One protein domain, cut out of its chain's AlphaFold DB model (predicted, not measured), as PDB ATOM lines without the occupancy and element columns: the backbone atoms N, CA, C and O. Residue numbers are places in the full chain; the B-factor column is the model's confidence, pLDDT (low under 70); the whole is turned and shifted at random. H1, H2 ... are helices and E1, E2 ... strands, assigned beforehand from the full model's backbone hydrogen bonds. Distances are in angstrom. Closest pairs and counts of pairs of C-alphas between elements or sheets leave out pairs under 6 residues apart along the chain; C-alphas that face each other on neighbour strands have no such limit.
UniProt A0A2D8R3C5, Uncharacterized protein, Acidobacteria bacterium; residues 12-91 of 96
ATOM      1  N   ILE A  12     149.684 161.451 120.888       92.81
ATOM      2  CA  ILE A  12     149.850 160.416 119.890       92.81
ATOM      3  C   ILE A  12     148.485 159.972 119.396       92.81
ATOM      4  O   ILE A  12     147.525 159.848 120.160       92.81
ATOM      5  N   ASN A  13     148.397 159.740 118.095       95.56
ATOM      6  CA  ASN A  13     147.178 159.248 117.487       95.56
ATOM      7  C   ASN A  13     147.117 157.728 117.608       95.56
ATOM      8  O   ASN A  13     148.098 157.024 117.373       95.56
ATOM      9  N   CYS A  14     145.931 157.219 117.931       97.19
ATOM     10  CA  CYS A  14     145.640 155.802 117.795       97.19
ATOM     11  C   CYS A  14     145.831 155.375 116.335       97.19
ATOM     12  O   CYS A  14     145.194 155.934 115.441       97.19
ATOM     13  N   LEU A  15     146.635 154.337 116.103       97.44
ATOM     14  CA  LEU A  15     146.890 153.805 114.765       97.44
ATOM     15  C   LEU A  15     145.597 153.359 114.059       97.44
ATOM     16  O   LEU A  15     145.444 153.558 112.858       97.44
ATOM     17  N   CYS A  16     144.645 152.794 114.807       97.81
ATOM     18  CA  CYS A  16     143.425 152.220 114.243       97.81
ATOM     19  C   CYS A  16     142.350 153.261 113.897       97.81
ATOM     20  O   CYS A  16     141.623 153.078 112.927       97.81
ATOM     21  N   CYS A  17     142.192 154.313 114.707       98.00
ATOM     22  CA  CYS A  17     141.052 155.236 114.590       98.00
ATOM     23  C   CYS A  17     141.423 156.721 114.592       98.00
ATOM     24  O   CYS A  17     140.531 157.564 114.600       98.00
ATOM     25  N   GLN A  18     142.717 157.051 114.625       97.69
ATOM     26  CA  GLN A  18     143.241 158.422 114.645       97.69
ATOM     27  C   GLN A  18     142.800 159.276 115.846       97.69
ATOM     28  O   GLN A  18     143.055 160.478 115.875       97.69
ATOM     29  N   LYS A  19     142.187 158.675 116.878       96.94
ATOM     30  CA  LYS A  19     141.895 159.368 118.141       96.94
ATOM     31  C   LYS A  19     143.198 159.913 118.730       96.94
ATOM     32  O   LYS A  19     144.088 159.128 119.056       96.94
ATOM     33  N   LYS A  20     143.270 161.235 118.898       96.06
ATOM     34  CA  LYS A  20     144.362 161.934 119.582       96.06
ATOM     35  C   LYS A  20     144.315 161.605 121.079       96.06
ATOM     36  O   LYS A  20     143.274 161.777 121.713       96.06
ATOM     37  N   MET A  21     145.413 161.102 121.632       94.62
ATOM     38  CA  MET A  21     145.569 160.763 123.050       94.62
ATOM     39  C   MET A  21     146.720 161.562 123.640       94.62
ATOM     40  O   MET A  21     147.751 161.710 122.987       94.62
ATOM     41  N   SER A  22     146.572 162.049 124.869       93.44
ATOM     42  CA  SER A  22     147.686 162.662 125.593       93.44
ATOM     43  C   SER A  22     148.759 161.614 125.882       93.44
ATOM     44  O   SER A  22     148.437 160.504 126.302       93.44
ATOM     45  N   ASN A  23     150.021 161.965 125.681       90.06
ATOM     46  CA  ASN A  23     151.175 161.161 126.042       90.06
ATOM     47  C   ASN A  23     151.674 161.616 127.418       90.06
ATOM     48  O   ASN A  23     151.863 162.803 127.650       90.06
ATOM     49  N   MET A  24     151.880 160.680 128.338       86.62
ATOM     50  CA  MET A  24     152.325 160.971 129.708       86.62
ATOM     51  C   MET A  24     153.847 161.177 129.814       86.62
ATOM     52  O   MET A  24     154.373 161.364 130.910       86.62
ATOM     53  N   GLN A  25     154.563 161.080 128.693       80.56
ATOM     54  CA  GLN A  25     156.011 161.226 128.588       80.56
ATOM     55  C   GLN A  25     156.368 162.107 127.385       80.56
ATOM     56  O   GLN A  25     155.574 162.268 126.459       80.56
ATOM     57  N   ASP A  26     157.601 162.604 127.360       81.06
ATOM     58  CA  ASP A  26     158.173 163.204 126.154       81.06
ATOM     59  C   ASP A  26     158.263 162.133 125.051       81.06
ATOM     60  O   ASP A  26     158.842 161.063 125.266       81.06
ATOM     61  N   LEU A  27     157.725 162.429 123.862       79.25
ATOM     62  CA  LEU A  27     157.744 161.533 122.697       79.25
ATOM     63  C   LEU A  27     159.161 161.080 122.300       79.25
ATOM     64  O   LEU A  27     159.317 160.003 121.728       79.25
ATOM     65  N   ARG A  28     160.200 161.862 122.618       77.44
ATOM     66  CA  ARG A  28     161.612 161.501 122.397       77.44
ATOM     67  C   ARG A  28     162.089 160.383 123.320       77.44
ATOM     68  O   ARG A  28     163.023 159.669 122.971       77.44
ATOM     69  N   ASN A  29     161.466 160.249 124.489       79.44
ATOM     70  CA  ASN A  29     161.803 159.251 125.504       79.44
ATOM     71  C   ASN A  29     160.876 158.034 125.458       79.44
ATOM     72  O   ASN A  29     161.195 156.997 126.038       79.44
ATOM     73  N   GLY A  30     159.747 158.140 124.758       83.50
ATOM     74  CA  GLY A  30     158.848 157.027 124.526       83.50
ATOM     75  C   GLY A  30     157.391 157.442 124.404       83.50
ATOM     76  O   GLY A  30     157.003 158.605 124.506       83.50
ATOM     77  N   VAL A  31     156.562 156.430 124.182       90.00
ATOM     78  CA  VAL A  31     155.117 156.581 124.062       90.00
ATOM     79  C   VAL A  31     154.484 155.901 125.271       90.00
ATOM     80  O   VAL A  31     154.753 154.733 125.534       90.00
ATOM     81  N   GLN A  32     153.669 156.646 126.007       92.00
ATOM     82  CA  GLN A  32     152.845 156.221 127.135       92.00
ATOM     83  C   GLN A  32     151.500 156.957 127.047       92.00
ATOM     84  O   GLN A  32     151.309 157.985 127.705       92.00
ATOM     85  N   PRO A  33     150.581 156.500 126.180       94.06
ATOM     86  CA  PRO A  33     149.335 157.198 125.928       94.06
ATOM     87  C   PRO A  33     148.382 157.005 127.110       94.06
ATOM     88  O   PRO A  33     148.203 155.899 127.615       94.06
ATOM     89  N   SER A  34     147.725 158.078 127.533       93.88
ATOM     90  CA  SER A  34     146.631 157.995 128.496       93.88
ATOM     91  C   SER A  34     145.380 157.437 127.809       93.88
ATOM     92  O   SER A  34     144.892 158.017 126.832       93.88
ATOM     93  N   GLY A  35     144.869 156.305 128.306       93.81
ATOM     94  CA  GLY A  35     143.736 155.588 127.705       93.81
ATOM     95  C   GLY A  35     144.101 154.801 126.439       93.81
ATOM     96  O   GLY A  35     143.327 154.776 125.470       93.81
ATOM     97  N   GLY A  36     145.311 154.238 126.406       94.81
ATOM     98  CA  GLY A  36     145.777 153.378 125.330       94.81
ATOM     99  C   GLY A  36     146.980 152.526 125.719       94.81
ATOM    100  O   GLY A  36     147.579 152.677 126.782       94.81
ATOM    101  N   LEU A  37     147.377 151.664 124.789       94.81
ATOM    102  CA  LEU A  37     148.569 150.832 124.874       94.81
ATOM    103  C   LEU A  37     149.667 151.387 123.966       94.81
ATOM    104  O   LEU A  37     149.391 151.842 122.852       94.81
ATOM    105  N   ALA A  38     150.911 151.305 124.431       94.56
ATOM    106  CA  ALA A  38     152.100 151.594 123.639       94.56
ATOM    107  C   ALA A  38     152.747 150.295 123.153       94.56
ATOM    108  O   ALA A  38     152.942 149.362 123.933       94.56
ATOM    109  N   PHE A  39     153.133 150.261 121.881       93.19
ATOM    110  CA  PHE A  39     153.900 149.166 121.299       93.19
ATOM    111  C   PHE A  39     155.228 149.707 120.796       93.19
ATOM    112  O   PHE A  39     155.272 150.695 120.058       93.19
ATOM    113  N   HIS A  40     156.304 149.040 121.198       91.19
ATOM    114  CA  HIS A  40     157.668 149.373 120.822       91.19
ATOM    115  C   HIS A  40     158.378 148.116 120.342       91.19
ATOM    116  O   HIS A  40     158.335 147.081 121.004       91.19
ATOM    117  N   THR A  41     159.034 148.213 119.191       89.25
ATOM    118  CA  THR A  41     159.846 147.127 118.645       89.25
ATOM    119  C   THR A  41     161.058 147.674 117.896       89.25
ATOM    120  O   THR A  41     161.020 148.779 117.350       89.25
ATOM    121  N   ARG A  42     162.132 146.883 117.858       88.31
ATOM    122  CA  ARG A  42     163.344 147.126 117.054       88.31
ATOM    123  C   ARG A  42     163.394 146.274 115.781       88.31
ATOM    124  O   ARG A  42     164.416 146.233 115.117       88.31
ATOM    125  N   GLY A  43     162.304 145.578 115.466       82.44
ATOM    126  CA  GLY A  43     162.200 144.693 114.312       82.44
ATOM    127  C   GLY A  43     161.340 143.475 114.624       82.44
ATOM    128  O   GLY A  43     161.206 143.055 115.776       82.44
ATOM    129  N   HIS A  44     160.735 142.915 113.585       75.56
ATOM    130  CA  HIS A  44     159.997 141.664 113.653       75.56
ATOM    131  C   HIS A  44     160.438 140.801 112.480       75.56
ATOM    132  O   HIS A  44     160.123 141.126 111.335       75.56
ATOM    133  N   PHE A  45     161.108 139.685 112.780       74.19
ATOM    134  CA  PHE A  45     161.489 138.706 111.768       74.19
ATOM    135  C   PHE A  45     160.270 138.321 110.918       74.19
ATOM    136  O   PHE A  45     159.286 137.789 111.437       74.19
ATOM    137  N   GLY A  46     160.349 138.598 109.616       75.06
ATOM    138  CA  GLY A  46     159.292 138.292 108.645       75.06
ATOM    139  C   GLY A  46     158.343 139.450 108.308       75.06
ATOM    140  O   GLY A  46     157.440 139.257 107.495       75.06
ATOM    141  N   SER A  47     158.534 140.646 108.872       81.31
ATOM    142  CA  SER A  47     157.828 141.860 108.438       81.31
ATOM    143  C   SER A  47     158.513 142.492 107.224       81.31
ATOM    144  O   SER A  47     159.712 142.746 107.250       81.31
ATOM    145  N   THR A  48     157.756 142.826 106.176       83.81
ATOM    146  CA  THR A  48     158.269 143.634 105.049       83.81
ATOM    147  C   THR A  48     158.132 145.141 105.280       83.81
ATOM    148  O   THR A  48     158.634 145.929 104.483       83.81
ATOM    149  N   LEU A  49     157.441 145.552 106.350       86.69
ATOM    150  CA  LEU A  49     157.157 146.960 106.643       86.69
ATOM    151  C   LEU A  49     158.151 147.574 107.630       86.69
ATOM    152  O   LEU A  49     158.467 148.756 107.520       86.69
ATOM    153  N   PHE A  50     158.623 146.795 108.607       85.44
ATOM    154  CA  PHE A  50     159.576 147.262 109.612       85.44
ATOM    155  C   PHE A  50     160.371 146.085 110.192       85.44
ATOM    156  O   PHE A  50     159.914 145.410 111.115       85.44
ATOM    157  N   ASP A  51     161.559 145.853 109.635       83.88
ATOM    158  CA  ASP A  51     162.548 144.892 110.139       83.88
ATOM    159  C   ASP A  51     163.978 145.446 109.976       83.88
ATOM    160  O   ASP A  51     164.777 144.934 109.188       83.88
ATOM    161  N   PRO A  52     164.294 146.588 110.617       80.56
ATOM    162  CA  PRO A  52     165.589 147.216 110.426       80.56
ATOM    163  C   PRO A  52     166.670 146.495 111.239       80.56
ATOM    164  O   PRO A  52     166.636 146.447 112.466       80.56
ATOM    165  N   ILE A  53     167.700 145.995 110.559       80.38
ATOM    166  CA  ILE A  53     168.888 145.384 111.183       80.38
ATOM    167  C   ILE A  53     169.952 146.465 111.472       80.38
ATOM    168  O   ILE A  53     171.147 146.260 111.277       80.38
ATOM    169  N   ASP A  54     169.522 147.661 111.881       87.81
ATOM    170  CA  ASP A  54     170.398 148.822 112.119       87.81
ATOM    171  C   ASP A  54     170.212 149.464 113.505       87.81
ATOM    172  O   ASP A  54     170.881 150.440 113.842       87.81
ATOM    173  N   GLY A  55     169.330 148.900 114.336       83.81
ATOM    174  CA  GLY A  55     169.026 149.419 115.671       83.81
ATOM    175  C   GLY A  55     167.907 150.462 115.716       83.81
ATOM    176  O   GLY A  55     167.558 150.906 116.813       83.81
ATOM    177  N   SER A  56     167.311 150.822 114.576       88.75
ATOM    178  CA  SER A  56     166.107 151.654 114.516       88.75
ATOM    179  C   SER A  56     164.924 150.996 115.235       88.75
ATOM    180  O   SER A  56     164.838 149.775 115.367       88.75
ATOM    181  N   SER A  57     163.969 151.808 115.695       89.38
ATOM    182  CA  SER A  57     162.747 151.318 116.344       89.38
ATOM    183  C   SER A  57     161.495 152.063 115.903       89.38
ATOM    184  O   SER A  57     161.554 153.259 115.624       89.38
ATOM    185  N   ILE A  58     160.356 151.372 115.915       89.75
ATOM    186  CA  ILE A  58     159.035 151.966 115.696       89.75
ATOM    187  C   ILE A  58     158.255 151.979 117.009       89.75
ATOM    188  O   ILE A  58     158.283 151.018 117.781       89.75
ATOM    189  N   HIS A  59     157.572 153.093 117.258       91.69
ATOM    190  CA  HIS A  59     156.671 153.277 118.387       91.69
ATOM    191  C   HIS A  59     155.284 153.617 117.849       91.69
ATOM    192  O   HIS A  59     155.134 154.561 117.074       91.69
ATOM    193  N   ILE A  60     154.271 152.863 118.266       93.69
ATOM    194  CA  ILE A  60     152.869 153.114 117.911       93.69
ATOM    195  C   ILE A  60     151.993 153.061 119.160       93.69
ATOM    196  O   ILE A  60     152.350 152.435 120.159       93.69
ATOM    197  N   ALA A  61     150.825 153.693 119.084       95.88
ATOM    198  CA  ALA A  61     149.808 153.625 120.122       95.88
ATOM    199  C   ALA A  61     148.471 153.137 119.564       95.88
ATOM    200  O   ALA A  61     148.092 153.469 118.438       95.88
ATOM    201  N   ILE A  62     147.728 152.392 120.379       97.81
ATOM    202  CA  ILE A  62     146.344 151.993 120.097       97.81
ATOM    203  C   ILE A  62     145.499 152.350 121.318       97.81
ATOM    204  O   ILE A  62     145.866 152.006 122.435       97.81
ATOM    205  N   CYS A  63     144.387 153.057 121.122       97.69
ATOM    206  CA  CYS A  63     143.501 153.442 122.223       97.69
ATOM    207  C   CYS A  63     142.716 152.245 122.773       97.69
ATOM    208  O   CYS A  63     142.373 151.336 122.011       97.69
ATOM    209  N   ASP A  64     142.348 152.294 124.056       95.81
ATOM    210  CA  ASP A  64     141.625 151.202 124.724       95.81
ATOM    211  C   ASP A  64     140.348 150.782 123.974       95.81
ATOM    212  O   ASP A  64     140.209 149.593 123.695       95.81
ATOM    213  N   PRO A  65     139.483 151.700 123.479       96.56
ATOM    214  CA  PRO A  65     138.284 151.297 122.738       96.56
ATOM    215  C   PRO A  65     138.570 150.501 121.458       96.56
ATOM    216  O   PRO A  65     137.732 149.724 121.004       96.56
ATOM    217  N   CYS A  66     139.723 150.713 120.816       97.50
ATOM    218  CA  CYS A  66     140.115 149.926 119.647       97.50
ATOM    219  C   CYS A  66     140.591 148.529 120.049       97.50
ATOM    220  O   CYS A  66     140.265 147.569 119.349       97.50
ATOM    221  N   VAL A  67     141.304 148.417 121.172       94.81
ATOM    222  CA  VAL A  67     141.733 147.132 121.735       94.81
ATOM    223  C   VAL A  67     140.523 146.330 122.216       94.81
ATOM    224  O   VAL A  67     140.369 145.182 121.817       94.81
ATOM    225  N   GLU A  68     139.607 146.944 122.967       93.31
ATOM    226  CA  GLU A  68     138.351 146.331 123.423       93.31
ATOM    227  C   GLU A  68     137.517 145.800 122.253       93.31
ATOM    228  O   GLU A  68     137.068 144.655 122.269       93.31
ATOM    229  N   LYS A  69     137.365 146.592 121.181       94.75
ATOM    230  CA  LYS A  69     136.669 146.140 119.968       94.75
ATOM    231  C   LYS A  69     137.376 144.968 119.291       94.75
ATOM    232  O   LYS A  69     136.699 144.123 118.720       94.75
ATOM    233  N   ALA A  70     138.708 144.941 119.281       95.25
ATOM    234  CA  ALA A  70     139.468 143.825 118.717       95.25
ATOM    235  C   ALA A  70     139.316 142.555 119.567       95.25
ATOM    236  O   ALA A  70     139.145 141.470 119.019       95.25
ATOM    237  N   ILE A  71     139.290 142.700 120.894       90.75
ATOM    238  CA  ILE A  71     139.003 141.608 121.827       90.75
ATOM    239  C   ILE A  71     137.597 141.046 121.584       90.75
ATOM    240  O   ILE A  71     137.475 139.848 121.356       90.75
ATOM    241  N   GLY A  72     136.563 141.893 121.537       88.00
ATOM    242  CA  GLY A  72     135.178 141.453 121.308       88.00
ATOM    243  C   GLY A  72     134.918 140.851 119.918       88.00
ATOM    244  O   GLY A  72     133.933 140.153 119.723       88.00
ATOM    245  N   ARG A  73     135.800 141.089 118.935       94.00
ATOM    246  CA  ARG A  73     135.781 140.382 117.637       94.00
ATOM    247  C   ARG A  73     136.547 139.057 117.650       94.00
ATOM    248  O   ARG A  73     136.463 138.303 116.686       94.00
ATOM    249  N   GLY A  74     137.313 138.784 118.705       89.19
ATOM    250  CA  GLY A  74     138.185 137.618 118.803       89.19
ATOM    251  C   GLY A  74     139.539 137.760 118.094       89.19
ATOM    252  O   GLY A  74     140.236 136.756 117.959       89.19
ATOM    253  N   ASP A  75     139.937 138.972 117.685       93.38
ATOM    254  CA  ASP A  75     141.211 139.233 116.988       93.38
ATOM    255  C   ASP A  75     142.424 139.130 117.934       93.38
ATOM    256  O   ASP A  75     143.560 138.932 117.501       93.38
ATOM    257  N   VAL A  76     142.193 139.274 119.243       90.00
ATOM    258  CA  VAL A  76     143.224 139.168 120.282       90.00
ATOM    259  C   VAL A  76     143.184 137.771 120.900       90.00
ATOM    260  O   VAL A  76     142.219 137.391 121.562       90.00
ATOM    261  N   ILE A  77     144.251 137.001 120.685       86.62
ATOM    262  CA  ILE A  77     144.323 135.580 121.073       86.62
ATOM    263  C   ILE A  77     144.615 135.417 122.569       86.62
ATOM    264  O   ILE A  77     144.038 134.552 123.228       86.62
ATOM    265  N   HIS A  78     145.495 136.260 123.113       83.44
ATOM    266  CA  HIS A  78     145.906 136.219 124.511       83.44
ATOM    267  C   HIS A  78     145.930 137.623 125.097       83.44
ATOM    268  O   HIS A  78     146.668 138.490 124.634       83.44
ATOM    269  N   PHE A  79     145.141 137.832 126.144       82.00
ATOM    270  CA  PHE A  79     145.179 139.036 126.958       82.00
ATOM    271  C   PHE A  79     144.741 138.684 128.381       82.00
ATOM    272  O   PHE A  79     144.085 137.669 128.615       82.00
ATOM    273  N   ARG A  80     145.122 139.528 129.339       79.25
ATOM    274  CA  ARG A  80     144.604 139.481 130.704       79.25
ATOM    275  C   ARG A  80     144.119 140.876 131.058       79.25
ATOM    276  O   ARG A  80     144.917 141.809 131.072       79.25
ATOM    277  N   HIS A  81     142.826 141.009 131.327       68.50
ATOM    278  CA  HIS A  81     142.241 142.268 131.768       68.50
ATOM    279  C   HIS A  81     142.144 142.269 133.297       68.50
ATOM    280  O   HIS A  81     141.553 141.368 133.890       68.50
ATOM    281  N   TYR A  82     142.757 143.268 133.934       65.38
ATOM    282  CA  TYR A  82     142.675 143.477 135.375       65.38
ATOM    283  C   TYR A  82     141.587 144.507 135.674       65.38
ATOM    284  O   TYR A  82     141.724 145.667 135.296       65.38
ATOM    285  N   THR A  83     140.522 144.097 136.366       56.81
ATOM    286  CA  THR A  83     139.503 145.030 136.864       56.81
ATOM    287  C   THR A  83     139.733 145.319 138.347       56.81
ATOM    288  O   THR A  83     139.979 144.423 139.159       56.81
ATOM    289  N   ASN A  84     139.676 146.599 138.717       56.34
ATOM    290  CA  ASN A  84     139.821 147.016 140.106       56.34
ATOM    291  C   ASN A  84     138.494 146.823 140.844       56.34
ATOM    292  O   ASN A  84     137.688 147.752 140.906       56.34
ATOM    293  N   ARG A  85     138.296 145.642 141.444       46.50
ATOM    294  CA  ARG A  85     137.723 145.581 142.799       46.50
ATOM    295  C   ARG A  85     137.998 144.309 143.590       46.50
ATOM    296  O   ARG A  85     138.171 144.453 144.785       46.50
ATOM    297  N   ASP A  86     138.176 143.142 142.972       49.62
ATOM    298  CA  ASP A  86     138.343 141.892 143.746       49.62
ATOM    299  C   ASP A  86     139.305 140.870 143.108       49.62
ATOM    300  O   ASP A  86     139.296 139.690 143.447       49.62
ATOM    301  N   GLY A  87     140.149 141.289 142.158       49.59
ATOM    302  CA  GLY A  87     141.068 140.363 141.482       49.59
ATOM    303  C   GLY A  87     140.374 139.368 140.543       49.59
ATOM    304  O   GLY A  87     140.962 138.338 140.215       49.59
ATOM    305  N   LEU A  88     139.148 139.664 140.089       49.56
ATOM    306  CA  LEU A  88     138.486 138.858 139.066       49.56
ATOM    307  C   LEU A  88     139.210 139.011 137.721       49.56
ATOM    308  O   LEU A  88     139.363 140.114 137.188       49.56
ATOM    309  N   ILE A  89     139.658 137.872 137.198       55.06
ATOM    310  CA  ILE A  89     140.279 137.720 135.885       55.06
ATOM    311  C   ILE A  89     139.140 137.623 134.873       55.06
ATOM    312  O   ILE A  89     138.412 136.640 134.915       55.06
ATOM    313  N   ALA A  90     139.006 138.607 133.980       54.53
ATOM    314  CA  ALA A  90     138.150 138.447 132.808       54.53
ATOM    315  C   ALA A  90     138.938 137.690 131.725       54.53
ATOM    316  O   ALA A  90     139.985 138.174 131.270       54.53
ATOM    317  N   THR A  91     138.490 136.491 131.357       55.53
ATOM    318  CA  THR A  91     139.041 135.692 130.253       55.53
ATOM    319  C   THR A  91     138.290 135.984 128.953       55.53
ATOM    320  O   THR A  91     137.326 136.745 128.915       55.53
TER     321      THR A  91
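This is residues 12 to 91 of the 96 residues of an uncharacterized protein of Acidobacteria bacterium (UniProt A0A2D8R3C5). Little here is regular structure: a slim hairpin, E2 and E3, has helix H1 at one end and the long loop 42 to 57 at the other, while residues 83 to 88 of the tail stick out. The printed part has 80 residues, 24 in named elements, E1, E2, E3, H1 in order; the class is mixed, the sheet E2 - E3 antiparallel. It is loose, radius of gyration of the C-alphas 14.8 A, spanning 45 by 30 by 24 A.

Find C-alpha 36 at (145.777, 153.378, 125.330); there E2, residues 36 to 41, begins its 16.8 A. E3, residues 58 to 63, runs 16.9 A. H1, residues 64 to 72, runs 12.2 A to C-alpha 72 at (135.178, 141.453, 121.308). E1, residues 20 to 22, spans 6.9 A.

In the hairpin E2 and E3, find N 37 and O 62 within hydrogen-bond range, 2.8 A; the directions differ by 162 degrees. In H1 every O i to N i+4 pair is within range. E1 pairs with no named strand; E1 and H1 are apart.

C-alphas 54 and 86, the farthest apart, are 45.6 A apart. The printed part has no cut. Links E1 to E2 and E2 to E3 are long. Residues 81 to 91 have pLDDT under 70.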